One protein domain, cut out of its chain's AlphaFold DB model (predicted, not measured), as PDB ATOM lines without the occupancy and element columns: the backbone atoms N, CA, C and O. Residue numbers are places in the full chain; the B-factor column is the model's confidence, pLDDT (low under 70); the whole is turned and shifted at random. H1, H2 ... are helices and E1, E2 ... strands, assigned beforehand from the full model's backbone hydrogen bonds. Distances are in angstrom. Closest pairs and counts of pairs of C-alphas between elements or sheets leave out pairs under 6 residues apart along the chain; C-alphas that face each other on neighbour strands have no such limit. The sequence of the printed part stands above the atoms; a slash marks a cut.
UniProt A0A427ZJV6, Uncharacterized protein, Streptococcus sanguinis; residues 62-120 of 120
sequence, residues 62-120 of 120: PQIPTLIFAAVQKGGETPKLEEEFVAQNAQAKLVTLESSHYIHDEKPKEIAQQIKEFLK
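AT A GLANCE: This is residues 62 to 120 of the 120 residues of an uncharacterized protein of Streptococcus sanguinis (UniProt A0A427ZJV6). Two parallel strands, E1 and E2, run side by side through the middle, with H1 along one face of the pair and H3 along the other. The short H2 sits by the far ends of the strands, before H3 folds back. The 59 printed residues hold three named helices and two named strands, in the order E1, H1, E2, H2, H3; the class is mixed, helices and strands. The whole is compact, with a radius of gyration of the C-alphas of 11.7 A and spans of 29 by 26 by 15 A.

IN THESE COORDINATES: E1, residues 66 to 72, begins at C-alpha 66 (170.084, 166.539, 152.414) and is 18.9 A long. H1, residues 80 to 88, is 12.5 A long. E2, residues 92 to 98, is 19.9 A long. H2 is residues 103 to 106. H3, residues 108 to 118, is 15.4 A long and ends at C-alpha 118 (178.935, 165.883, 153.218).

HOW THE PARTS SIT: E1 and E2 are parallel neighbours at 23 degrees; N 68 and O 93 are within hydrogen-bond range at 2.8 A, as are N 97 and O 70 at 2.9 A. E1, H1 and E2 form a strand-helix-strand unit, two parallel neighbour strands with a helix between them along the chain, and its crossover is right-handed. The closest C-alphas of H1 and E2 are those of Val 86 and Ala 92, 5.2 A apart. Those of E1 and H3 are Leu 67 and Phe 118, 7.3 A apart. Those of E1 and H2 are Ala 71 and Ile 103, 6.3 A apart. H2 and H3 are close but not clearly touching, with the C-alphas of His 104 and Ile 111 closest at 7.1 A. H1 is apart from H2 and H3. In H1 and H3 every O i to N i+4 pair is within hydrogen-bond range; H2 is too short for such a pair.

THE WHOLE: The two C-alphas farthest apart, those of Gln 63 and Lys 74, are 31.1 A apart. The printed part has no cut and no long link. Its mean pLDDT is 92.8, and no printed residue is under 70.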
ATOM      1  N   PRO A  62     161.117 166.218 153.954       94.94
ATOM      2  CA  PRO A  62     161.813 164.977 154.279       94.94
ATOM      3  C   PRO A  62     162.846 165.167 155.391       94.94
ATOM      4  O   PRO A  62     163.704 166.039 155.297       94.94
ATOM      5  N   GLN A  63     162.806 164.314 156.417       97.00
ATOM      6  CA  GLN A  63     163.704 164.368 157.582       97.00
ATOM      7  C   GLN A  63     164.937 163.469 157.401       97.00
ATOM      8  O   GLN A  63     165.256 162.633 158.247       97.00
ATOM      9  N   ILE A  64     165.614 163.622 156.262       96.50
ATOM     10  CA  ILE A  64     166.840 162.892 155.915       96.50
ATOM     11  C   ILE A  64     167.994 163.870 155.663       96.50
ATOM     12  O   ILE A  64     167.735 165.001 155.228       96.50
ATOM     13  N   PRO A  65     169.260 163.463 155.879       97.81
ATOM     14  CA  PRO A  65     170.409 164.268 155.481       97.81
ATOM     15  C   PRO A  65     170.296 164.674 154.011       97.81
ATOM     16  O   PRO A  65     170.172 163.824 153.131       97.81
ATOM     17  N   THR A  66     170.305 165.981 153.753       97.69
ATOM     18  CA  THR A  66     170.084 166.539 152.414       97.69
ATOM     19  C   THR A  66     171.099 167.642 152.147       97.69
ATOM     20  O   THR A  66     171.196 168.593 152.914       97.69
ATOM     21  N   LEU A  67     171.842 167.543 151.048       97.88
ATOM     22  CA  LEU A  67     172.727 168.611 150.587       97.88
ATOM     23  C   LEU A  67     172.064 169.328 149.410       97.88
ATOM     24  O   LEU A  67     171.829 168.718 148.368       97.88
ATOM     25  N   ILE A  68     171.759 170.611 149.585       96.75
ATOM     26  CA  ILE A  68     171.128 171.461 148.575       96.75
ATOM     27  C   ILE A  68     172.182 172.408 148.017       96.75
ATOM     28  O   ILE A  68     172.877 173.085 148.772       96.75
ATOM     29  N   PHE A  69     172.265 172.486 146.692       96.44
ATOM     30  CA  PHE A  69     173.071 173.486 146.007       96.44
ATOM     31  C   PHE A  69     172.164 174.503 145.329       96.44
ATOM     32  O   PHE A  69     171.298 174.121 144.541       96.44
ATOM     33  N   ALA A  70     172.400 175.783 145.592       94.25
ATOM     34  CA  ALA A  70     171.635 176.868 145.001       94.25
ATOM     35  C   ALA A  70     172.540 177.839 144.236       94.25
ATOM     36  O   ALA A  70     173.563 178.296 144.747       94.25
ATOM     37  N   ALA A  71     172.138 178.166 143.009       91.81
ATOM     38  CA  ALA A  71     172.766 179.220 142.228       91.81
ATOM     39  C   ALA A  71     172.359 180.587 142.783       91.81
ATOM     40  O   ALA A  71     171.167 180.874 142.899       91.81
ATOM     41  N   VAL A  72     173.334 181.447 143.056       92.69
ATOM     42  CA  VAL A  72     173.095 182.860 143.362       92.69
ATOM     43  C   VAL A  72     173.815 183.726 142.340       92.69
ATOM     44  O   VAL A  72     174.897 183.387 141.866       92.69
ATOM     45  N   GLN A  73     173.215 184.853 141.967       86.94
ATOM     46  CA  GLN A  73     173.945 185.855 141.194       86.94
ATOM     47  C   GLN A  73     174.948 186.573 142.098       86.94
ATOM     48  O   GLN A  73     174.799 186.590 143.320       86.94
ATOM     49  N   LYS A  74     175.966 187.195 141.502       81.50
ATOM     50  CA  LYS A  74     176.940 187.992 142.249       81.50
ATOM     51  C   LYS A  74     176.239 189.108 143.028       81.50
ATOM     52  O   LYS A  74     175.603 189.967 142.423       81.50
ATOM     53  N   GLY A  75     176.371 189.096 144.354       76.44
ATOM     54  CA  GLY A  75     175.671 190.038 145.238       76.44
ATOM     55  C   GLY A  75     174.162 189.791 145.364       76.44
ATOM     56  O   GLY A  75     173.450 190.657 145.863       76.44
ATOM     57  N   GLY A  76     173.674 188.641 144.892       81.25
ATOM     58  CA  GLY A  76     172.296 188.201 145.060       81.25
ATOM     59  C   GLY A  76     172.050 187.578 146.432       81.25
ATOM     60  O   GLY A  76     172.970 187.097 147.092       81.25
ATOM     61  N   GLU A  77     170.787 187.584 146.842       83.75
ATOM     62  CA  GLU A  77     170.343 186.940 148.076       83.75
ATOM     63  C   GLU A  77     170.275 185.418 147.913       83.75
ATOM     64  O   GLU A  77     170.060 184.891 146.815       83.75
ATOM     65  N   THR A  78     170.431 184.712 149.030       80.31
ATOM     66  CA  THR A  78     170.140 183.282 149.122       80.31
ATOM     67  C   THR A  78     168.672 183.030 148.755       80.31
ATOM     68  O   THR A  78     167.796 183.808 149.145       80.31
ATOM     69  N   PRO A  79     168.359 181.966 147.999       87.88
ATOM     70  CA  PRO A  79     166.985 181.725 147.602       87.88
ATOM     71  C   PRO A  79     166.139 181.177 148.765       87.88
ATOM     72  O   PRO A  79     166.515 180.253 149.486       87.88
ATOM     73  N   LYS A  80     164.973 181.811 148.946       92.06
ATOM     74  CA  LYS A  80     164.115 181.682 150.135       92.06
ATOM     75  C   LYS A  80     163.555 180.277 150.353       92.06
ATOM     76  O   LYS A  80     163.417 179.854 151.493       92.06
ATOM     77  N   LEU A  81     163.227 179.549 149.284       91.94
ATOM     78  CA  LEU A  81     162.613 178.219 149.400       91.94
ATOM     79  C   LEU A  81     163.599 177.194 149.970       91.94
ATOM     80  O   LEU A  81     163.228 176.323 150.753       91.94
ATOM     81  N   GLU A  82     164.866 177.304 149.593       94.06
ATOM     82  CA  GLU A  82     165.948 176.471 150.089       94.06
ATOM     83  C   GLU A  82     166.262 176.792 151.557       94.06
ATOM     84  O   GLU A  82     166.493 175.873 152.344       94.06
ATOM     85  N   GLU A  83     166.205 178.070 151.952       95.06
ATOM     86  CA  GLU A  83     166.307 178.477 153.363       95.06
ATOM     87  C   GLU A  83     165.151 177.917 154.197       95.06
ATOM     88  O   GLU A  83     165.379 177.333 155.259       95.06
ATOM     89  N   GLU A  84     163.917 178.026 153.700       95.25
ATOM     90  CA  GLU A  84     162.727 177.456 154.337       95.25
ATOM     91  C   GLU A  84     162.821 175.930 154.473       95.25
ATOM     92  O   GLU A  84     162.376 175.375 155.481       95.25
ATOM     93  N   PHE A  85     163.415 175.239 153.493       95.69
ATOM     94  CA  PHE A  85     163.648 173.797 153.565       95.69
ATOM     95  C   PHE A  85     164.638 173.447 154.680       95.69
ATOM     96  O   PHE A  85     164.361 172.568 155.499       95.69
ATOM     97  N   VAL A  86     165.786 174.133 154.740       96.38
ATOM     98  CA  VAL A  86     166.807 173.883 155.773       96.38
ATOM     99  C   VAL A  86     166.293 174.240 157.167       96.38
ATOM    100  O   VAL A  86     166.564 173.514 158.121       96.38
ATOM    101  N   ALA A  87     165.477 175.288 157.298       96.31
ATOM    102  CA  ALA A  87     164.834 175.632 158.566       96.31
ATOM    103  C   ALA A  87     163.906 174.516 159.091       96.31
ATOM    104  O   ALA A  87     163.730 174.379 160.301       96.31
ATOM    105  N   GLN A  88     163.333 173.705 158.195       97.06
ATOM    106  CA  GLN A  88     162.436 172.590 158.521       97.06
ATOM    107  C   GLN A  88     163.140 171.224 158.608       97.06
ATOM    108  O   GLN A  88     162.518 170.240 159.015       97.06
ATOM    109  N   ASN A  89     164.421 171.135 158.241       97.44
ATOM    110  CA  ASN A  89     165.219 169.916 158.333       97.44
ATOM    111  C   ASN A  89     166.622 170.238 158.867       97.44
ATOM    112  O   ASN A  89     167.510 170.642 158.122       97.44
ATOM    113  N   ALA A  90     166.849 169.957 160.153       95.75
ATOM    114  CA  ALA A  90     168.122 170.217 160.834       95.75
ATOM    115  C   ALA A  90     169.325 169.423 160.277       95.75
ATOM    116  O   ALA A  90     170.471 169.740 160.590       95.75
ATOM    117  N   GLN A  91     169.080 168.381 159.478       96.38
ATOM    118  CA  GLN A  91     170.116 167.590 158.806       96.38
ATOM    119  C   GLN A  91     170.389 168.083 157.378       96.38
ATOM    120  O   GLN A  91     171.286 167.564 156.706       96.38
ATOM    121  N   ALA A  92     169.606 169.047 156.887       97.50
ATOM    122  CA  ALA A  92     169.825 169.646 155.588       97.50
ATOM    123  C   ALA A  92     170.921 170.718 155.658       97.50
ATOM    124  O   ALA A  92     171.052 171.451 156.637       97.50
ATOM    125  N   LYS A  93     171.714 170.814 154.593       97.19
ATOM    126  CA  LYS A  93     172.729 171.851 154.408       97.19
ATOM    127  C   LYS A  93     172.504 172.528 153.067       97.19
ATOM    128  O   LYS A  93     172.361 171.847 152.055       97.19
ATOM    129  N   LEU A  94     172.505 173.856 153.069       96.50
ATOM    130  CA  LEU A  94     172.436 174.676 151.865       96.50
ATOM    131  C   LEU A  94     173.820 175.242 151.549       96.50
ATOM    132  O   LEU A  94     174.442 175.883 152.394       96.50
ATOM    133  N   VAL A  95     174.280 175.017 150.322       95.88
ATOM    134  CA  VAL A  95     175.493 175.608 149.756       95.88
ATOM    135  C   VAL A  95     175.083 176.534 148.617       95.88
ATOM    136  O   VAL A  95     174.533 176.088 147.608       95.88
ATOM    137  N   THR A  96     175.352 177.827 148.766       93.75
ATOM    138  CA  THR A  96     175.140 178.816 147.706       93.75
ATOM    139  C   THR A  96     176.404 178.985 146.877       93.75
ATOM    140  O   THR A  96     177.505 179.124 147.407       93.75
ATOM    141  N   LEU A  97     176.254 178.969 145.553       92.62
ATOM    142  CA  LEU A  97     177.355 179.121 144.607       92.62
ATOM    143  C   LEU A  97     177.055 180.275 143.652       92.62
ATOM    144  O   LEU A  97     176.022 180.273 142.987       92.62
ATOM    145  N   GLU A  98     177.984 181.230 143.533       91.25
ATOM    146  CA  GLU A  98     177.875 182.300 142.531       91.25
ATOM    147  C   GLU A  98     177.979 181.705 141.116       91.25
ATOM    148  O   GLU A  98     179.073 181.307 140.712       91.25
ATOM    149  N   SER A  99     176.861 181.549 140.402       88.44
ATOM    150  CA  SER A  99     176.778 180.812 139.127       88.44
ATOM    151  C   SER A  99     175.419 181.028 138.442       88.44
ATOM    152  O   SER A  99     174.501 181.607 139.030       88.44
ATOM    153  N   SER A 100     175.271 180.582 137.189       84.38
ATOM    154  CA  SER A 100     173.956 180.495 136.542       84.38
ATOM    155  C   SER A 100     173.146 179.278 137.022       84.38
ATOM    156  O   SER A 100     173.571 178.512 137.883       84.38
ATOM    157  N   HIS A 101     171.945 179.088 136.461       84.00
ATOM    158  CA  HIS A 101     171.022 178.018 136.854       84.00
ATOM    159  C   HIS A 101     171.635 176.606 136.774       84.00
ATOM    160  O   HIS A 101     171.343 175.758 137.614       84.00
ATOM    161  N   TYR A 102     172.506 176.349 135.793       88.56
ATOM    162  CA  TYR A 102     173.131 175.040 135.583       88.56
ATOM    163  C   TYR A 102     174.475 174.947 136.317       88.56
ATOM    164  O   TYR A 102     175.530 174.770 135.715       88.56
ATOM    165  N   ILE A 103     174.435 175.042 137.647       91.25
ATOM    166  CA  ILE A 103     175.625 175.011 138.519       91.25
ATOM    167  C   ILE A 103     176.548 173.810 138.276       91.25
ATOM    168  O   ILE A 103     177.757 173.904 138.468       91.25
ATOM    169  N   HIS A 104     175.989 172.679 137.841       90.75
ATOM    170  CA  HIS A 104     176.733 171.454 137.560       90.75
ATOM    171  C   HIS A 104     177.570 171.545 136.283       90.75
ATOM    172  O   HIS A 104     178.587 170.864 136.191       90.75
ATOM    173  N   ASP A 105     177.196 172.414 135.345       89.56
ATOM    174  CA  ASP A 105     177.964 172.666 134.127       89.56
ATOM    175  C   ASP A 105     179.139 173.619 134.378       89.56
ATOM    176  O   ASP A 105     180.188 173.510 133.739       89.56
ATOM    177  N   GLU A 106     178.973 174.566 135.304       87.81
ATOM    178  CA  GLU A 106     179.954 175.621 135.587       87.81
ATOM    179  C   GLU A 106     180.916 175.262 136.720       87.81
ATOM    180  O   GLU A 106     182.105 175.575 136.655       87.81
ATOM    181  N   LYS A 107     180.417 174.596 137.766       90.38
ATOM    182  CA  LYS A 107     181.161 174.318 139.002       90.38
ATOM    183  C   LYS A 107     181.183 172.831 139.394       90.38
ATOM    184  O   LYS A 107     181.077 172.513 140.582       90.38
ATOM    185  N   PRO A 108     181.396 171.885 138.454       90.81
ATOM    186  CA  PRO A 108     181.326 170.451 138.754       90.81
ATOM    187  C   PRO A 108     182.343 170.007 139.815       90.81
ATOM    188  O   PRO A 108     182.045 169.152 140.646       90.81
ATOM    189  N   LYS A 109     183.546 170.601 139.827       92.25
ATOM    190  CA  LYS A 109     184.599 170.268 140.802       92.25
ATOM    191  C   LYS A 109     184.243 170.707 142.223       92.25
ATOM    192  O   LYS A 109     184.508 169.968 143.166       92.25
ATOM    193  N   GLU A 110     183.642 171.886 142.364       94.50
ATOM    194  CA  GLU A 110     183.227 172.433 143.659       94.50
ATOM    195  C   GLU A 110     182.065 171.619 144.239       94.50
ATOM    196  O   GLU A 110     182.138 171.178 145.385       94.50
ATOM    197  N   ILE A 111     181.064 171.294 143.411       95.69
ATOM    198  CA  ILE A 111     179.963 170.390 143.784       95.69
ATOM    199  C   ILE A 111     180.505 169.028 144.232       95.69
ATOM    200  O   ILE A 111     180.132 168.532 145.294       95.69
ATOM    201  N   ALA A 112     181.424 168.431 143.467       96.62
ATOM    202  CA  ALA A 112     182.004 167.136 143.813       96.62
ATOM    203  C   ALA A 112     182.764 167.163 145.149       96.62
ATOM    204  O   ALA A 112     182.711 166.189 145.900       96.62
ATOM    205  N   GLN A 113     183.464 168.257 145.459       96.81
ATOM    206  CA  GLN A 113     184.154 168.418 146.737       96.81
ATOM    207  C   GLN A 113     183.165 168.523 147.905       96.81
ATOM    208  O   GLN A 113     183.305 167.792 148.883       96.81
ATOM    209  N   GLN A 114     182.128 169.352 147.769       97.56
ATOM    210  CA  GLN A 114     181.082 169.528 148.782       97.56
ATOM    211  C   GLN A 114     180.317 168.223 149.054       97.56
ATOM    212  O   GLN A 114     180.072 167.870 150.206       97.56
ATOM    213  N   ILE A 115     180.013 167.442 148.009       97.94
ATOM    214  CA  ILE A 115     179.409 166.108 148.161       97.94
ATOM    215  C   ILE A 115     180.332 165.185 148.966       97.94
ATOM    216  O   ILE A 115     179.876 164.518 149.891       97.94
ATOM    217  N   LYS A 116     181.635 165.146 148.650       97.75
ATOM    218  CA  LYS A 116     182.600 164.317 149.394       97.75
ATOM    219  C   LYS A 116     182.704 164.723 150.858       97.75
ATOM    220  O   LYS A 116     182.898 163.855 151.696       97.75
ATOM    221  N   GLU A 117     182.631 166.012 151.162       96.88
ATOM    222  CA  GLU A 117     182.656 166.512 152.539       96.88
ATOM    223  C   GLU A 117     181.374 166.183 153.297       96.88
ATOM    224  O   GLU A 117     181.439 165.843 154.472       96.88
ATOM    225  N   PHE A 118     180.224 166.227 152.625       97.44
ATOM    226  CA  PHE A 118     178.935 165.883 153.218       97.44
ATOM    227  C   PHE A 118     178.782 164.393 153.543       97.44
ATOM    228  O   PHE A 118     178.085 164.050 154.491       97.44
ATOM    229  N   LEU A 119     179.414 163.519 152.754       95.94
ATOM    230  CA  LEU A 119     179.355 162.061 152.921       95.94
ATOM    231  C   LEU A 119     180.370 161.499 153.935       95.94
ATOM    232  O   LEU A 119     180.383 160.285 154.142       95.94
ATOM    233  N   LYS A 120     181.241 162.338 154.507       92.31
ATOM    234  CA  LYS A 120     182.156 161.947 155.590       92.31
ATOM    235  C   LYS A 120     181.432 161.920 156.927       92.31
ATOM    236  O   LYS A 120     181.746 160.998 157.708       92.31
TER     237      LYS A 120